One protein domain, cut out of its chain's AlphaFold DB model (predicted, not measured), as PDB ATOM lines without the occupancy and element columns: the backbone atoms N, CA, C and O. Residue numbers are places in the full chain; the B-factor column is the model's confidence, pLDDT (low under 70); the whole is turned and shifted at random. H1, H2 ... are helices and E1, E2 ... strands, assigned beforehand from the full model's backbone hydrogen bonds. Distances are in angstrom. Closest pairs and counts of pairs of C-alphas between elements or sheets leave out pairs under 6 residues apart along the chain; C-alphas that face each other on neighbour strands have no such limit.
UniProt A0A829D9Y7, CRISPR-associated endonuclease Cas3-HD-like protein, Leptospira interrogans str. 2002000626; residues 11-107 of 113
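What this domain is: This is residues 11 to 107 of the 113 residues of the protein "CRISPR-associated endonuclease Cas3-HD-like protein" of Leptospira interrogans str. 2002000626 (UniProt A0A829D9Y7). A two-strand hairpin, E1 and E2, leads straight into a helical hairpin of H1 and H2, and the two hairpins make one long side of a loose model, with H3, H4, the loop 74 to 93 and H5 making the other. Short H3 lies near the middle, H4 runs near E1, and the long loop 74 to 93 swings out and returns to H5, which touches H3 with residues 94 to 97 and H2 with residues 97 to 101, while residues 102 to 107, of which 102 to 105 belong to H5, stick out. The printed part has 97 residues, mostly helix, in the order E1, E2, H1, H2, H3, H4, H5; the sheet E1 - E2 is antiparallel. It is loose, with a radius of gyration of the C-alphas of 16.3 A, and spans 50 by 33 by 16 A, only just flat.

Where its parts are: E1, residues 11 to 15, begins at C-alpha 11 (-44.924, -13.932, 3.771), and E2 is residues 21 to 25. H1, residues 26 to 42, is 23.9 A long; H2 is residues 47 to 56, H3 59 to 62 and H4 64 to 73. H5, residues 94 to 105, is 17.5 A long and ends at C-alpha 105 (-21.647, -7.678, -2.257).

How they stand to each other: E1 and E2 are a hairpin, antiparallel at 172 degrees, with N 14 and O 22 within hydrogen-bond range at 2.9 A. The closest C-alphas of E1 and H4, Ile 13 and Ile 70, are 7.6 A apart. H1 and H2 touch, closest at the C-alphas of Ala 34 and Gly 54, 3.9 A, at a shallow tilt of 25 degrees, opposite ways. H5 touches H2 with residues 97 to 101 alone, closest at the C-alphas of Trp 56 and Gly 97, 4.5 A, at a steep tilt of 60 degrees. H5 touches H3 with residues 94 to 97 alone, closest at the C-alphas of Gly 60 and Ser 96, 5.0 A. H4 and H5 are apart. Every O i to N i+4 pair is within hydrogen-bond range in H1, H2 and H4, and 7 of 8 are in H5; H3 is too short for such a pair.

The domain as a whole: The C-alphas farthest apart, of Asp 18 and Gln 107, are 51.2 A apart. The printed part has no cut, and the link from H4 to H5 is long. The pLDDT is under 70 at residues 78 to 102 and 104 to 107.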
ATOM      1  N   GLY A  11     -45.788 -14.537   2.761       91.38
ATOM      2  CA  GLY A  11     -44.924 -13.932   3.771       91.38
ATOM      3  C   GLY A  11     -45.463 -14.182   5.173       91.38
ATOM      4  O   GLY A  11     -44.727 -14.659   6.043       91.38
ATOM      5  N   HIS A  12     -46.760 -13.916   5.356       91.38
ATOM      6  CA  HIS A  12     -47.514 -14.164   6.582       91.38
ATOM      7  C   HIS A  12     -48.924 -14.666   6.277       91.38
ATOM      8  O   HIS A  12     -49.517 -14.307   5.265       91.38
ATOM      9  N   ILE A  13     -49.467 -15.474   7.181       92.44
ATOM     10  CA  ILE A  13     -50.837 -15.973   7.114       92.44
ATOM     11  C   ILE A  13     -51.440 -15.938   8.515       92.44
ATOM     12  O   ILE A  13     -50.805 -16.360   9.483       92.44
ATOM     13  N   LEU A  14     -52.653 -15.409   8.611       91.06
ATOM     14  CA  LEU A  14     -53.434 -15.333   9.837       91.06
ATOM     15  C   LEU A  14     -54.708 -16.153   9.658       91.06
ATOM     16  O   LEU A  14     -55.474 -15.895   8.731       91.06
ATOM     17  N   ARG A  15     -54.944 -17.110  10.558       90.56
ATOM     18  CA  ARG A  15     -56.248 -17.763  10.695       90.56
ATOM     19  C   ARG A  15     -57.119 -16.904  11.607       90.56
ATOM     20  O   ARG A  15     -56.721 -16.620  12.731       90.56
ATOM     21  N   LYS A  16     -58.265 -16.472  11.100       91.38
ATOM     22  CA  LYS A  16     -59.287 -15.731  11.837       91.38
ATOM     23  C   LYS A  16     -60.157 -16.681  12.662       91.38
ATOM     24  O   LYS A  16     -60.197 -17.886  12.406       91.38
ATOM     25  N   ASP A  17     -60.889 -16.110  13.612       89.31
ATOM     26  CA  ASP A  17     -61.782 -16.854  14.510       89.31
ATOM     27  C   ASP A  17     -62.954 -17.516  13.770       89.31
ATOM     28  O   ASP A  17     -63.415 -18.584  14.161       89.31
ATOM     29  N   ASP A  18     -63.385 -16.931  12.648       91.75
ATOM     30  CA  ASP A  18     -64.401 -17.486  11.741       91.75
ATOM     31  C   ASP A  18     -63.881 -18.657  10.879       91.75
ATOM     32  O   ASP A  18     -64.609 -19.201  10.051       91.75
ATOM     33  N   GLY A  19     -62.614 -19.046  11.057       85.94
ATOM     34  CA  GLY A  19     -61.948 -20.097  10.298       85.94
ATOM     35  C   GLY A  19     -61.359 -19.644   8.960       85.94
ATOM     36  O   GLY A  19     -60.666 -20.441   8.326       85.94
ATOM     37  N   ASN A  20     -61.569 -18.391   8.539       89.69
ATOM     38  CA  ASN A  20     -61.003 -17.859   7.301       89.69
ATOM     39  C   ASN A  20     -59.513 -17.531   7.442       89.69
ATOM     40  O   ASN A  20     -59.000 -17.265   8.529       89.69
ATOM     41  N   PHE A  21     -58.812 -17.476   6.310       91.12
ATOM     42  CA  PHE A  21     -57.401 -17.101   6.256       91.12
ATOM     43  C   PHE A  21     -57.209 -15.726   5.621       91.12
ATOM     44  O   PHE A  21     -57.848 -15.389   4.626       91.12
ATOM     45  N   VAL A  22     -56.293 -14.939   6.183       93.38
ATOM     46  CA  VAL A  22     -55.770 -13.719   5.567       93.38
ATOM     47  C   VAL A  22     -54.298 -13.919   5.270       93.38
ATOM     48  O   VAL A  22     -53.494 -14.118   6.181       93.38
ATOM     49  N   GLU A  23     -53.952 -13.843   3.993       93.25
ATOM     50  CA  GLU A  23     -52.581 -13.954   3.514       93.25
ATOM     51  C   GLU A  23     -52.000 -12.572   3.223       93.25
ATOM     52  O   GLU A  23     -52.626 -11.727   2.581       93.25
ATOM     53  N   HIS A  24     -50.764 -12.368   3.664       93.19
ATOM     54  CA  HIS A  24     -49.906 -11.289   3.211       93.19
ATOM     55  C   HIS A  24     -48.811 -11.903   2.341       93.19
ATOM     56  O   HIS A  24     -47.970 -12.674   2.823       93.19
ATOM     57  N   LEU A  25     -48.859 -11.593   1.047       94.31
ATOM     58  CA  LEU A  25     -47.921 -12.127   0.069       94.31
ATOM     59  C   LEU A  25     -46.499 -11.651   0.367       94.31
ATOM     60  O   LEU A  25     -46.282 -10.556   0.885       94.31
ATOM     61  N   LEU A  26     -45.530 -12.517   0.089       92.69
ATOM     62  CA  LEU A  26     -44.140 -12.309   0.476       92.69
ATOM     63  C   LEU A  26     -43.522 -11.093  -0.219       92.69
ATOM     64  O   LEU A  26     -42.790 -10.349   0.414       92.69
ATOM     65  N   ASP A  27     -43.824 -10.871  -1.493       92.62
ATOM     66  CA  ASP A  27     -43.376  -9.694  -2.239       92.62
ATOM     67  C   ASP A  27     -43.942  -8.401  -1.640       92.62
ATOM     68  O   ASP A  27     -43.174  -7.502  -1.299       92.62
ATOM     69  N   ASP A  28     -45.259  -8.334  -1.436       93.19
ATOM     70  CA  ASP A  28     -45.914  -7.191  -0.797       93.19
ATOM     71  C   ASP A  28     -45.340  -6.924   0.604       93.19
ATOM     72  O   ASP A  28     -45.070  -5.767   0.946       93.19
ATOM     73  N   HIS A  29     -45.070  -7.979   1.379       93.69
ATOM     74  CA  HIS A  29     -44.430  -7.891   2.694       93.69
ATOM     75  C   HIS A  29     -43.018  -7.309   2.607       93.69
ATOM     76  O   HIS A  29     -42.721  -6.333   3.292       93.69
ATOM     77  N   LEU A  30     -42.160  -7.861   1.745       92.75
ATOM     78  CA  LEU A  30     -40.771  -7.420   1.608       92.75
ATOM     79  C   LEU A  30     -40.680  -5.954   1.183       92.75
ATOM     80  O   LEU A  30     -39.922  -5.201   1.788       92.75
ATOM     81  N   TYR A  31     -41.476  -5.525   0.200       94.19
ATOM     82  CA  TYR A  31     -41.482  -4.126  -0.229       94.19
ATOM     83  C   TYR A  31     -42.029  -3.189   0.851       94.19
ATOM     84  O   TYR A  31     -41.435  -2.145   1.104       94.19
ATOM     85  N   SER A  32     -43.112  -3.567   1.536       94.69
ATOM     86  CA  SER A  32     -43.677  -2.731   2.605       94.69
ATOM     87  C   SER A  32     -42.693  -2.568   3.770       94.69
ATOM     88  O   SER A  32     -42.539  -1.473   4.308       94.69
ATOM     89  N   VAL A  33     -41.975  -3.637   4.140       95.06
ATOM     90  CA  VAL A  33     -40.919  -3.573   5.164       95.06
ATOM     91  C   VAL A  33     -39.721  -2.757   4.677       95.06
ATOM     92  O   VAL A  33     -39.159  -1.997   5.466       95.06
ATOM     93  N   ALA A  34     -39.339  -2.866   3.404       95.00
ATOM     94  CA  ALA A  34     -38.258  -2.077   2.820       95.00
ATOM     95  C   ALA A  34     -38.546  -0.572   2.884       95.00
ATOM     96  O   ALA A  34     -37.726   0.175   3.410       95.00
ATOM     97  N   GLU A  35     -39.737  -0.143   2.462       96.69
ATOM     98  CA  GLU A  35     -40.171   1.260   2.523       96.69
ATOM     99  C   GLU A  35     -40.220   1.797   3.965       96.69
ATOM    100  O   GLU A  35     -39.893   2.956   4.224       96.69
ATOM    101  N   LEU A  36     -40.634   0.971   4.933       96.69
ATOM    102  CA  LEU A  36     -40.612   1.359   6.345       96.69
ATOM    103  C   LEU A  36     -39.178   1.497   6.856       96.69
ATOM    104  O   LEU A  36     -38.840   2.506   7.471       96.69
ATOM    105  N   THR A  37     -38.334   0.502   6.587       94.94
ATOM    106  CA  THR A  37     -36.946   0.478   7.064       94.94
ATOM    107  C   THR A  37     -36.143   1.630   6.467       94.94
ATOM    108  O   THR A  37     -35.391   2.274   7.192       94.94
ATOM    109  N   GLU A  38     -36.361   1.959   5.193       96.06
ATOM    110  CA  GLU A  38     -35.805   3.153   4.551       96.06
ATOM    111  C   GLU A  38     -36.130   4.419   5.349       96.06
ATOM    112  O   GLU A  38     -35.219   5.112   5.792       96.06
ATOM    113  N   LYS A  39     -37.415   4.674   5.634       97.06
ATOM    114  CA  LYS A  39     -37.855   5.860   6.394       97.06
ATOM    115  C   LYS A  39     -37.259   5.925   7.801       97.06
ATOM    116  O   LYS A  39     -37.002   7.014   8.312       97.06
ATOM    117  N   PHE A  40     -37.062   4.778   8.450       95.50
ATOM    118  CA  PHE A  40     -36.409   4.724   9.760       95.50
ATOM    119  C   PHE A  40     -34.911   5.017   9.665       95.50
ATOM    120  O   PHE A  40     -34.390   5.779  10.480       95.50
ATOM    121  N   CYS A  41     -34.230   4.439   8.676       93.88
ATOM    122  CA  CYS A  41     -32.791   4.587   8.484       93.88
ATOM    123  C   CYS A  41     -32.394   5.939   7.878       93.88
ATOM    124  O   CYS A  41     -31.272   6.394   8.097       93.88
ATOM    125  N   GLU A  42     -33.306   6.617   7.179       94.75
ATOM    126  CA  GLU A  42     -33.071   7.937   6.585       94.75
ATOM    127  C   GLU A  42     -32.694   8.984   7.636       94.75
ATOM    128  O   GLU A  42     -31.839   9.832   7.401       94.75
ATOM    129  N   LYS A  43     -33.220   8.855   8.861       95.31
ATOM    130  CA  LYS A  43     -32.849   9.708  10.005       95.31
ATOM    131  C   LYS A  43     -31.358   9.646  10.361       95.31
ATOM    132  O   LYS A  43     -30.872  10.519  11.073       95.31
ATOM    133  N   PHE A  44     -30.653   8.623   9.883       93.25
ATOM    134  CA  PHE A  44     -29.223   8.399  10.079       93.25
ATOM    135  C   PHE A  44     -28.424   8.519   8.768       93.25
ATOM    136  O   PHE A  44     -27.262   8.124   8.731       93.25
ATOM    137  N   GLY A  45     -29.035   9.005   7.678       91.25
ATOM    138  CA  GLY A  45     -28.414   9.053   6.347       91.25
ATOM    139  C   GLY A  45     -28.209   7.675   5.704       91.25
ATOM    140  O   GLY A  45     -27.394   7.530   4.797       91.25
ATOM    141  N   ALA A  46     -28.920   6.650   6.185       93.50
ATOM    142  CA  ALA A  46     -28.744   5.257   5.778       93.50
ATOM    143  C   ALA A  46     -29.999   4.660   5.111       93.50
ATOM    144  O   ALA A  46     -30.174   3.439   5.134       93.50
ATOM    145  N   GLY A  47     -30.883   5.481   4.530       91.69
ATOM    146  CA  GLY A  47     -32.165   5.041   3.961       91.69
ATOM    147  C   GLY A  47     -32.024   3.908   2.946       91.69
ATOM    148  O   GLY A  47     -32.626   2.850   3.124       91.69
ATOM    149  N   THR A  48     -31.135   4.058   1.958       91.75
ATOM    150  CA  THR A  48     -30.847   3.019   0.952       91.75
ATOM    151  C   THR A  48     -30.436   1.689   1.587       91.75
ATOM    152  O   THR A  48     -30.885   0.623   1.166       91.75
ATOM    153  N   PHE A  49     -29.597   1.730   2.626       88.19
ATOM    154  CA  PHE A  49     -29.174   0.519   3.328       88.19
ATOM    155  C   PHE A  49     -30.336  -0.109   4.105       88.19
ATOM    156  O   PHE A  49     -30.531  -1.323   4.053       88.19
ATOM    157  N   GLY A  50     -31.163   0.721   4.747       92.25
ATOM    158  CA  GLY A  50     -32.401   0.291   5.389       92.25
ATOM    159  C   GLY A  50     -33.359  -0.404   4.420       92.25
ATOM    160  O   GLY A  50     -33.834  -1.504   4.704       92.25
ATOM    161  N   TYR A  51     -33.577   0.178   3.240       92.88
ATOM    162  CA  TYR A  51     -34.411  -0.410   2.192       92.88
ATOM    163  C   TYR A  51     -33.925  -1.815   1.800       92.88
ATOM    164  O   TYR A  51     -34.703  -2.772   1.761       92.88
ATOM    165  N   LEU A  52     -32.615  -1.971   1.575       90.62
ATOM    166  CA  LEU A  52     -32.009  -3.257   1.220       90.62
ATOM    167  C   LEU A  52     -32.135  -4.297   2.343       90.62
ATOM    168  O   LEU A  52     -32.471  -5.449   2.063       90.62
ATOM    169  N   ILE A  53     -31.931  -3.906   3.607       89.06
ATOM    170  CA  ILE A  53     -32.166  -4.789   4.762       89.06
ATOM    171  C   ILE A  53     -33.613  -5.286   4.758       89.06
ATOM    172  O   ILE A  53     -33.847  -6.493   4.867       89.06
ATOM    173  N   GLY A  54     -34.575  -4.374   4.600       90.19
ATOM    174  CA  GLY A  54     -35.993  -4.716   4.587       90.19
ATOM    175  C   GLY A  54     -36.364  -5.657   3.440       90.19
ATOM    176  O   GLY A  54     -37.094  -6.623   3.661       90.19
ATOM    177  N   LEU A  55     -35.787  -5.475   2.250       90.50
ATOM    178  CA  LEU A  55     -35.986  -6.403   1.132       90.50
ATOM    179  C   LEU A  55     -35.368  -7.783   1.368       90.50
ATOM    180  O   LEU A  55     -35.904  -8.787   0.900       90.50
ATOM    181  N   TRP A  56     -34.221  -7.857   2.039       87.88
ATOM    182  CA  TRP A  56     -33.485  -9.113   2.147       87.88
ATOM    183  C   TRP A  56     -33.887  -9.967   3.333       87.88
ATOM    184  O   TRP A  56     -33.762 -11.189   3.231       87.88
ATOM    185  N   HIS A  57     -34.373  -9.361   4.420       86.50
ATOM    186  CA  HIS A  57     -34.528 -10.049   5.703       86.50
ATOM    187  C   HIS A  57     -35.281 -11.382   5.586       86.50
ATOM    188  O   HIS A  57     -34.856 -12.362   6.179       86.50
ATOM    189  N   ASP A  58     -36.320 -11.463   4.754       88.69
ATOM    190  CA  ASP A  58     -37.193 -12.636   4.648       88.69
ATOM    191  C   ASP A  58     -37.084 -13.395   3.316       88.69
ATOM    192  O   ASP A  58     -37.901 -14.273   3.038       88.69
ATOM    193  N   LEU A  59     -36.048 -13.156   2.500       87.62
ATOM    194  CA  LEU A  59     -35.876 -13.866   1.218       87.62
ATOM    195  C   LEU A  59     -35.852 -15.395   1.362       87.62
ATOM    196  O   LEU A  59     -36.256 -16.120   0.455       87.62
ATOM    197  N   GLY A  60     -35.428 -15.915   2.519       85.06
ATOM    198  CA  GLY A  60     -35.469 -17.351   2.795       85.06
ATOM    199  C   GLY A  60     -36.879 -17.956   2.788       85.06
ATOM    200  O   GLY A  60     -36.998 -19.175   2.666       85.06
ATOM    201  N   LYS A  61     -37.934 -17.136   2.879       89.38
ATOM    202  CA  LYS A  61     -39.330 -17.581   2.807       89.38
ATOM    203  C   LYS A  61     -39.757 -18.011   1.400       89.38
ATOM    204  O   LYS A  61     -40.736 -18.740   1.291       89.38
ATOM    205  N   PHE A  62     -39.013 -17.660   0.346       87.50
ATOM    206  CA  PHE A  62     -39.267 -18.171  -1.010       87.50
ATOM    207  C   PHE A  62     -38.965 -19.673  -1.165       87.50
ATOM    208  O   PHE A  62     -39.406 -20.290  -2.130       87.50
ATOM    209  N   LYS A  63     -38.226 -20.290  -0.230       87.81
ATOM    210  CA  LYS A  63     -37.925 -21.730  -0.281       87.81
ATOM    211  C   LYS A  63     -39.209 -22.552  -0.144       87.81
ATOM    212  O   LYS A  63     -39.988 -22.314   0.778       87.81
ATOM    213  N   LEU A  64     -39.377 -23.567  -0.996       87.44
ATOM    214  CA  LEU A  64     -40.546 -24.458  -0.980       87.44
ATOM    215  C   LEU A  64     -40.775 -25.083   0.407       87.44
ATOM    216  O   LEU A  64     -41.872 -24.987   0.942       87.44
ATOM    217  N   GLU A  65     -39.716 -25.572   1.058       86.12
ATOM    218  CA  GLU A  65     -39.775 -26.121   2.425       86.12
ATOM    219  C   GLU A  65     -40.310 -25.114   3.463       86.12
ATOM    220  O   GLU A  65     -40.947 -25.480   4.454       86.12
ATOM    221  N   PHE A  66     -40.038 -23.817   3.270       86.31
ATOM    222  CA  PHE A  66     -40.580 -22.770   4.132       86.31
ATOM    223  C   PHE A  66     -42.073 -22.564   3.857       86.31
ATOM    224  O   PHE A  66     -42.849 -22.434   4.805       86.31
ATOM    225  N   GLN A  67     -42.472 -22.550   2.582       90.31
ATOM    226  CA  GLN A  67     -43.868 -22.400   2.168       90.31
ATOM    227  C   GLN A  67     -44.738 -23.574   2.629       90.31
ATOM    228  O   GLN A  67     -45.839 -23.366   3.131       90.31
ATOM    229  N   GLU A  68     -44.244 -24.805   2.547       88.12
ATOM    230  CA  GLU A  68     -44.937 -25.965   3.111       88.12
ATOM    231  C   GLU A  68     -45.104 -25.809   4.621       88.12
ATOM    232  O   GLU A  68     -46.212 -25.923   5.151       88.12
ATOM    233  N   ARG A  69     -44.028 -25.436   5.328       85.50
ATOM    234  CA  ARG A  69     -44.096 -25.225   6.775       85.50
ATOM    235  C   ARG A  69     -45.093 -24.134   7.160       85.50
ATOM    236  O   ARG A  69     -45.821 -24.333   8.131       85.50
ATOM    237  N   ILE A  70     -45.103 -22.984   6.480       88.38
ATOM    238  CA  ILE A  70     -46.000 -21.880   6.856       88.38
ATOM    239  C   ILE A  70     -47.466 -22.269   6.635       88.38
ATOM    240  O   ILE A  70     -48.309 -21.951   7.471       88.38
ATOM    241  N   ARG A  71     -47.764 -23.036   5.580       88.62
ATOM    242  CA  ARG A  71     -49.112 -23.538   5.289       88.62
ATOM    243  C   ARG A  71     -49.566 -24.623   6.273       88.62
ATOM    244  O   ARG A  71     -50.705 -24.587   6.724       88.62
ATOM    245  N   ILE A  72     -48.675 -25.531   6.677       85.88
ATOM    246  CA  ILE A  72     -48.980 -26.555   7.692       85.88
ATOM    247  C   ILE A  72     -49.185 -25.910   9.067       85.88
ATOM    248  O   ILE A  72     -50.202 -26.135   9.712       85.88
ATOM    249  N   ARG A  73     -48.248 -25.064   9.519       84.62
ATOM    250  CA  ARG A  73     -48.309 -24.459  10.864       84.62
ATOM    251  C   ARG A  73     -49.479 -23.504  11.058       84.62
ATOM    252  O   ARG A  73     -49.904 -23.306  12.188       84.62
ATOM    253  N   SER A  74     -49.969 -22.897   9.982       84.62
ATOM    254  CA  SER A  74     -51.166 -22.056  10.032       84.62
ATOM    255  C   SER A  74     -52.466 -22.859   9.993       84.62
ATOM    256  O   SER A  74     -53.522 -22.291  10.247       84.62
ATOM    257  N   GLY A  75     -52.414 -24.162   9.690       84.12
ATOM    258  CA  GLY A  75     -53.602 -24.981   9.448       84.12
ATOM    259  C   GLY A  75     -54.249 -24.724   8.082       84.12
ATOM    260  O   GLY A  75     -55.373 -25.156   7.849       84.12
ATOM    261  N   HIS A  76     -53.554 -24.030   7.177       81.31
ATOM    262  CA  HIS A  76     -54.048 -23.702   5.840       81.31
ATOM    263  C   HIS A  76     -54.164 -24.934   4.930       81.31
ATOM    264  O   HIS A  76     -55.017 -24.974   4.049       81.31
ATOM    265  N   ILE A  77     -53.348 -25.966   5.166       76.88
ATOM    266  CA  ILE A  77     -53.509 -27.286   4.546       76.88
ATOM    267  C   ILE A  77     -53.689 -28.309   5.677       76.88
ATOM    268  O   ILE A  77     -52.707 -28.833   6.181       76.88
ATOM    269  N   GLY A  78     -54.949 -28.495   6.093       58.31
ATOM    270  CA  GLY A  78     -55.562 -29.607   6.844       58.31
ATOM    271  C   GLY A  78     -54.789 -30.390   7.928       58.31
ATOM    272  O   GLY A  78     -53.680 -30.874   7.740       58.31
ATOM    273  N   GLU A  79     -55.509 -30.709   9.006       50.56
ATOM    274  CA  GLU A  79     -55.155 -31.586  10.146       50.56
ATOM    275  C   GLU A  79     -54.650 -33.008   9.771       50.56
ATOM    276  O   GLU A  79     -54.142 -33.739  10.614       50.56
ATOM    277  N   LYS A  80     -54.744 -33.401   8.489       44.62
ATOM    278  CA  LYS A  80     -54.251 -34.674   7.922       44.62
ATOM    279  C   LYS A  80     -52.790 -34.653   7.463       44.62
ATOM    280  O   LYS A  80     -52.317 -35.663   6.942       44.62
ATOM    281  N   ALA A  81     -52.059 -33.553   7.634       46.84
ATOM    282  CA  ALA A  81     -50.604 -33.628   7.592       46.84
ATOM    283  C   ALA A  81     -50.165 -34.412   8.834       46.84
ATOM    284  O   ALA A  81     -49.964 -33.827   9.891       46.84
ATOM    285  N   HIS A  82     -50.120 -35.742   8.720       43.78
ATOM    286  CA  HIS A  82     -49.642 -36.663   9.741       43.78
ATOM    287  C   HIS A  82     -48.323 -36.109  10.291       43.78
ATOM    288  O   HIS A  82     -47.288 -36.162   9.625       43.78
ATOM    289  N   LEU A  83     -48.381 -35.472  11.465       48.91
ATOM    290  CA  LEU A  83     -47.230 -34.897  12.153       48.91
ATOM    291  C   LEU A  83     -46.436 -36.051  12.774       48.91
ATOM    292  O   LEU A  83     -46.259 -36.130  13.986       48.91
ATOM    293  N   GLU A  84     -45.959 -36.965  11.933       40.06
ATOM    294  CA  GLU A  84     -44.929 -37.930  12.280       40.06
ATOM    295  C   GLU A  84     -43.635 -37.148  12.513       40.06
ATOM    296  O   GLU A  84     -42.827 -36.929  11.611       40.06
ATOM    297  N   GLY A  85     -43.486 -36.629  13.734       42.06
ATOM    298  CA  GLY A  85     -42.212 -36.416  14.422       42.06
ATOM    299  C   GLY A  85     -41.186 -35.465  13.801       42.06
ATOM    300  O   GLY A  85     -40.160 -35.203  14.422       42.06
ATOM    301  N   LYS A  86     -41.414 -34.895  12.618       42.88
ATOM    302  CA  LYS A  86     -40.528 -33.897  12.027       42.88
ATOM    303  C   LYS A  86     -41.020 -32.543  12.489       42.88
ATOM    304  O   LYS A  86     -41.744 -31.850  11.778       42.88
ATOM    305  N   THR A  87     -40.604 -32.148  13.690       42.62
ATOM    306  CA  THR A  87     -40.475 -30.729  14.028       42.62
ATOM    307  C   THR A  87     -39.703 -30.093  12.880       42.62
ATOM    308  O   THR A  87     -38.490 -30.250  12.784       42.62
ATOM    309  N   ALA A  88     -40.427 -29.497  11.922       48.31
ATOM    310  CA  ALA A  88     -39.847 -28.996  10.686       48.31
ATOM    311  C   ALA A  88     -38.687 -28.095  11.089       48.31
ATOM    312  O   ALA A  88     -38.910 -27.053  11.720       48.31
ATOM    313  N   LYS A  89     -37.470 -28.596  10.834       46.66
ATOM    314  CA  LYS A  89     -36.199 -28.037  11.289       46.66
ATOM    315  C   LYS A  89     -36.290 -26.533  11.092       46.66
ATOM    316  O   LYS A  89     -36.758 -26.109  10.038       46.66
ATOM    317  N   SER A  90     -35.931 -25.733  12.097       52.84
ATOM    318  CA  SER A  90     -35.997 -24.272  11.991       52.84
ATOM    319  C   SER A  90     -35.214 -23.820  10.753       52.84
ATOM    320  O   SER A  90     -33.987 -23.729  10.778       52.84
ATOM    321  N   VAL A  91     -35.904 -23.624   9.620       60.06
ATOM    322  CA  VAL A  91     -35.253 -23.171   8.392       60.06
ATOM    323  C   VAL A  91     -34.968 -21.705   8.629       60.06
ATOM    324  O   VAL A  91     -35.895 -20.891   8.729       60.06
ATOM    325  N   LYS A  92     -33.678 -21.391   8.750       63.41
ATOM    326  CA  LYS A  92     -33.175 -20.028   8.882       63.41
ATOM    327  C   LYS A  92     -33.623 -19.214   7.666       63.41
ATOM    328  O   LYS A  92     -33.047 -19.315   6.582       63.41
ATOM    329  N   HIS A  93     -34.673 -18.428   7.850       63.25
ATOM    330  CA  HIS A  93     -35.252 -17.563   6.826       63.25
ATOM    331  C   HIS A  93     -34.632 -16.171   6.890       63.25
ATOM    332  O   HIS A  93     -34.184 -15.681   5.858       63.25
ATOM    333  N   SER A  94     -34.449 -15.659   8.111       65.75
ATOM    334  CA  SER A  94     -33.759 -14.402   8.413       65.75
ATOM    335  C   SER A  94     -32.285 -14.390   7.989       65.75
ATOM    336  O   SER A  94     -31.799 -13.440   7.382       65.75
ATOM    337  N   ALA A  95     -31.555 -15.485   8.237       60.41
ATOM    338  CA  ALA A  95     -30.134 -15.566   7.880       60.41
ATOM    339  C   ALA A  95     -29.894 -15.757   6.373       60.41
ATOM    340  O   ALA A  95     -28.822 -15.420   5.877       60.41
ATOM    341  N   SER A  96     -30.875 -16.292   5.633       63.31
ATOM    342  CA  SER A  96     -30.735 -16.501   4.184       63.31
ATOM    343  C   SER A  96     -30.591 -15.163   3.445       63.31
ATOM    344  O   SER A  96     -29.810 -15.079   2.499       63.31
ATOM    345  N   GLY A  97     -31.274 -14.114   3.918       61.75
ATOM    346  CA  GLY A  97     -31.135 -12.747   3.413       61.75
ATOM    347  C   GLY A  97     -29.737 -12.171   3.607       61.75
ATOM    348  O   GLY A  97     -29.107 -11.719   2.654       61.75
ATOM    349  N   ALA A  98     -29.220 -12.266   4.834       62.91
ATOM    350  CA  ALA A  98     -27.880 -11.796   5.178       62.91
ATOM    351  C   ALA A  98     -26.779 -12.531   4.388       62.91
ATOM    352  O   ALA A  98     -25.859 -11.898   3.878       62.91
ATOM    353  N   ILE A  99     -26.899 -13.855   4.217       66.19
ATOM    354  CA  ILE A  99     -25.954 -14.653   3.418       66.19
ATOM    355  C   ILE A  99     -26.023 -14.271   1.933       66.19
ATOM    356  O   ILE A  99     -24.984 -14.166   1.282       66.19
ATOM    357  N   HIS A 100     -27.224 -14.059   1.381       67.25
ATOM    358  CA  HIS A 100     -27.381 -13.635  -0.012       67.25
ATOM    359  C   HIS A 100     -26.751 -12.260  -0.255       67.25
ATOM    360  O   HIS A 100     -25.985 -12.102  -1.205       67.25
ATOM    361  N   CYS A 101     -27.014 -11.302   0.639       65.50
ATOM    362  CA  CYS A 101     -26.372  -9.991   0.641       65.50
ATOM    363  C   CYS A 101     -24.845 -10.120   0.656       65.50
ATOM    364  O   CYS A 101     -24.176  -9.656  -0.267       65.50
ATOM    365  N   PHE A 102     -24.297 -10.827   1.648       65.00
ATOM    366  CA  PHE A 102     -22.856 -11.010   1.778       65.00
ATOM    367  C   PHE A 102     -22.252 -11.627   0.512       65.00
ATOM    368  O   PHE A 102     -21.306 -11.090  -0.048       65.00
ATOM    369  N   ASN A 103     -22.835 -12.705  -0.016       71.06
ATOM    370  CA  ASN A 103     -22.323 -13.350  -1.227       71.06
ATOM    371  C   ASN A 103     -22.375 -12.455  -2.471       71.06
ATOM    372  O   ASN A 103     -21.500 -12.584  -3.327       71.06
ATOM    373  N   LYS A 104     -23.376 -11.574  -2.575       68.88
ATOM    374  CA  LYS A 104     -23.553 -10.676  -3.720       68.88
ATOM    375  C   LYS A 104     -22.643  -9.449  -3.652       68.88
ATOM    376  O   LYS A 104     -22.148  -9.016  -4.685       68.88
ATOM    377  N   PHE A 105     -22.390  -8.926  -2.453       66.38
ATOM    378  CA  PHE A 105     -21.647  -7.678  -2.257       66.38
ATOM    379  C   PHE A 105     -20.231  -7.858  -1.695       66.38
ATOM    380  O   PHE A 105     -19.482  -6.886  -1.664       66.38
ATOM    381  N   LYS A 106     -19.796  -9.079  -1.342       62.16
ATOM    382  CA  LYS A 106     -18.434  -9.354  -0.824       62.16
ATOM    383  C   LYS A 106     -17.285  -8.896  -1.733       62.16
ATOM    384  O   LYS A 106     -16.162  -8.775  -1.263       62.16
ATOM    385  N   GLN A 107     -17.533  -8.707  -3.029       58.72
ATOM    386  CA  GLN A 107     -16.537  -8.226  -3.997       58.72
ATOM    387  C   GLN A 107     -16.743  -6.761  -4.399       58.72
ATOM    388  O   GLN A 107     -15.911  -6.224  -5.122       58.72
TER     389      GLN A 107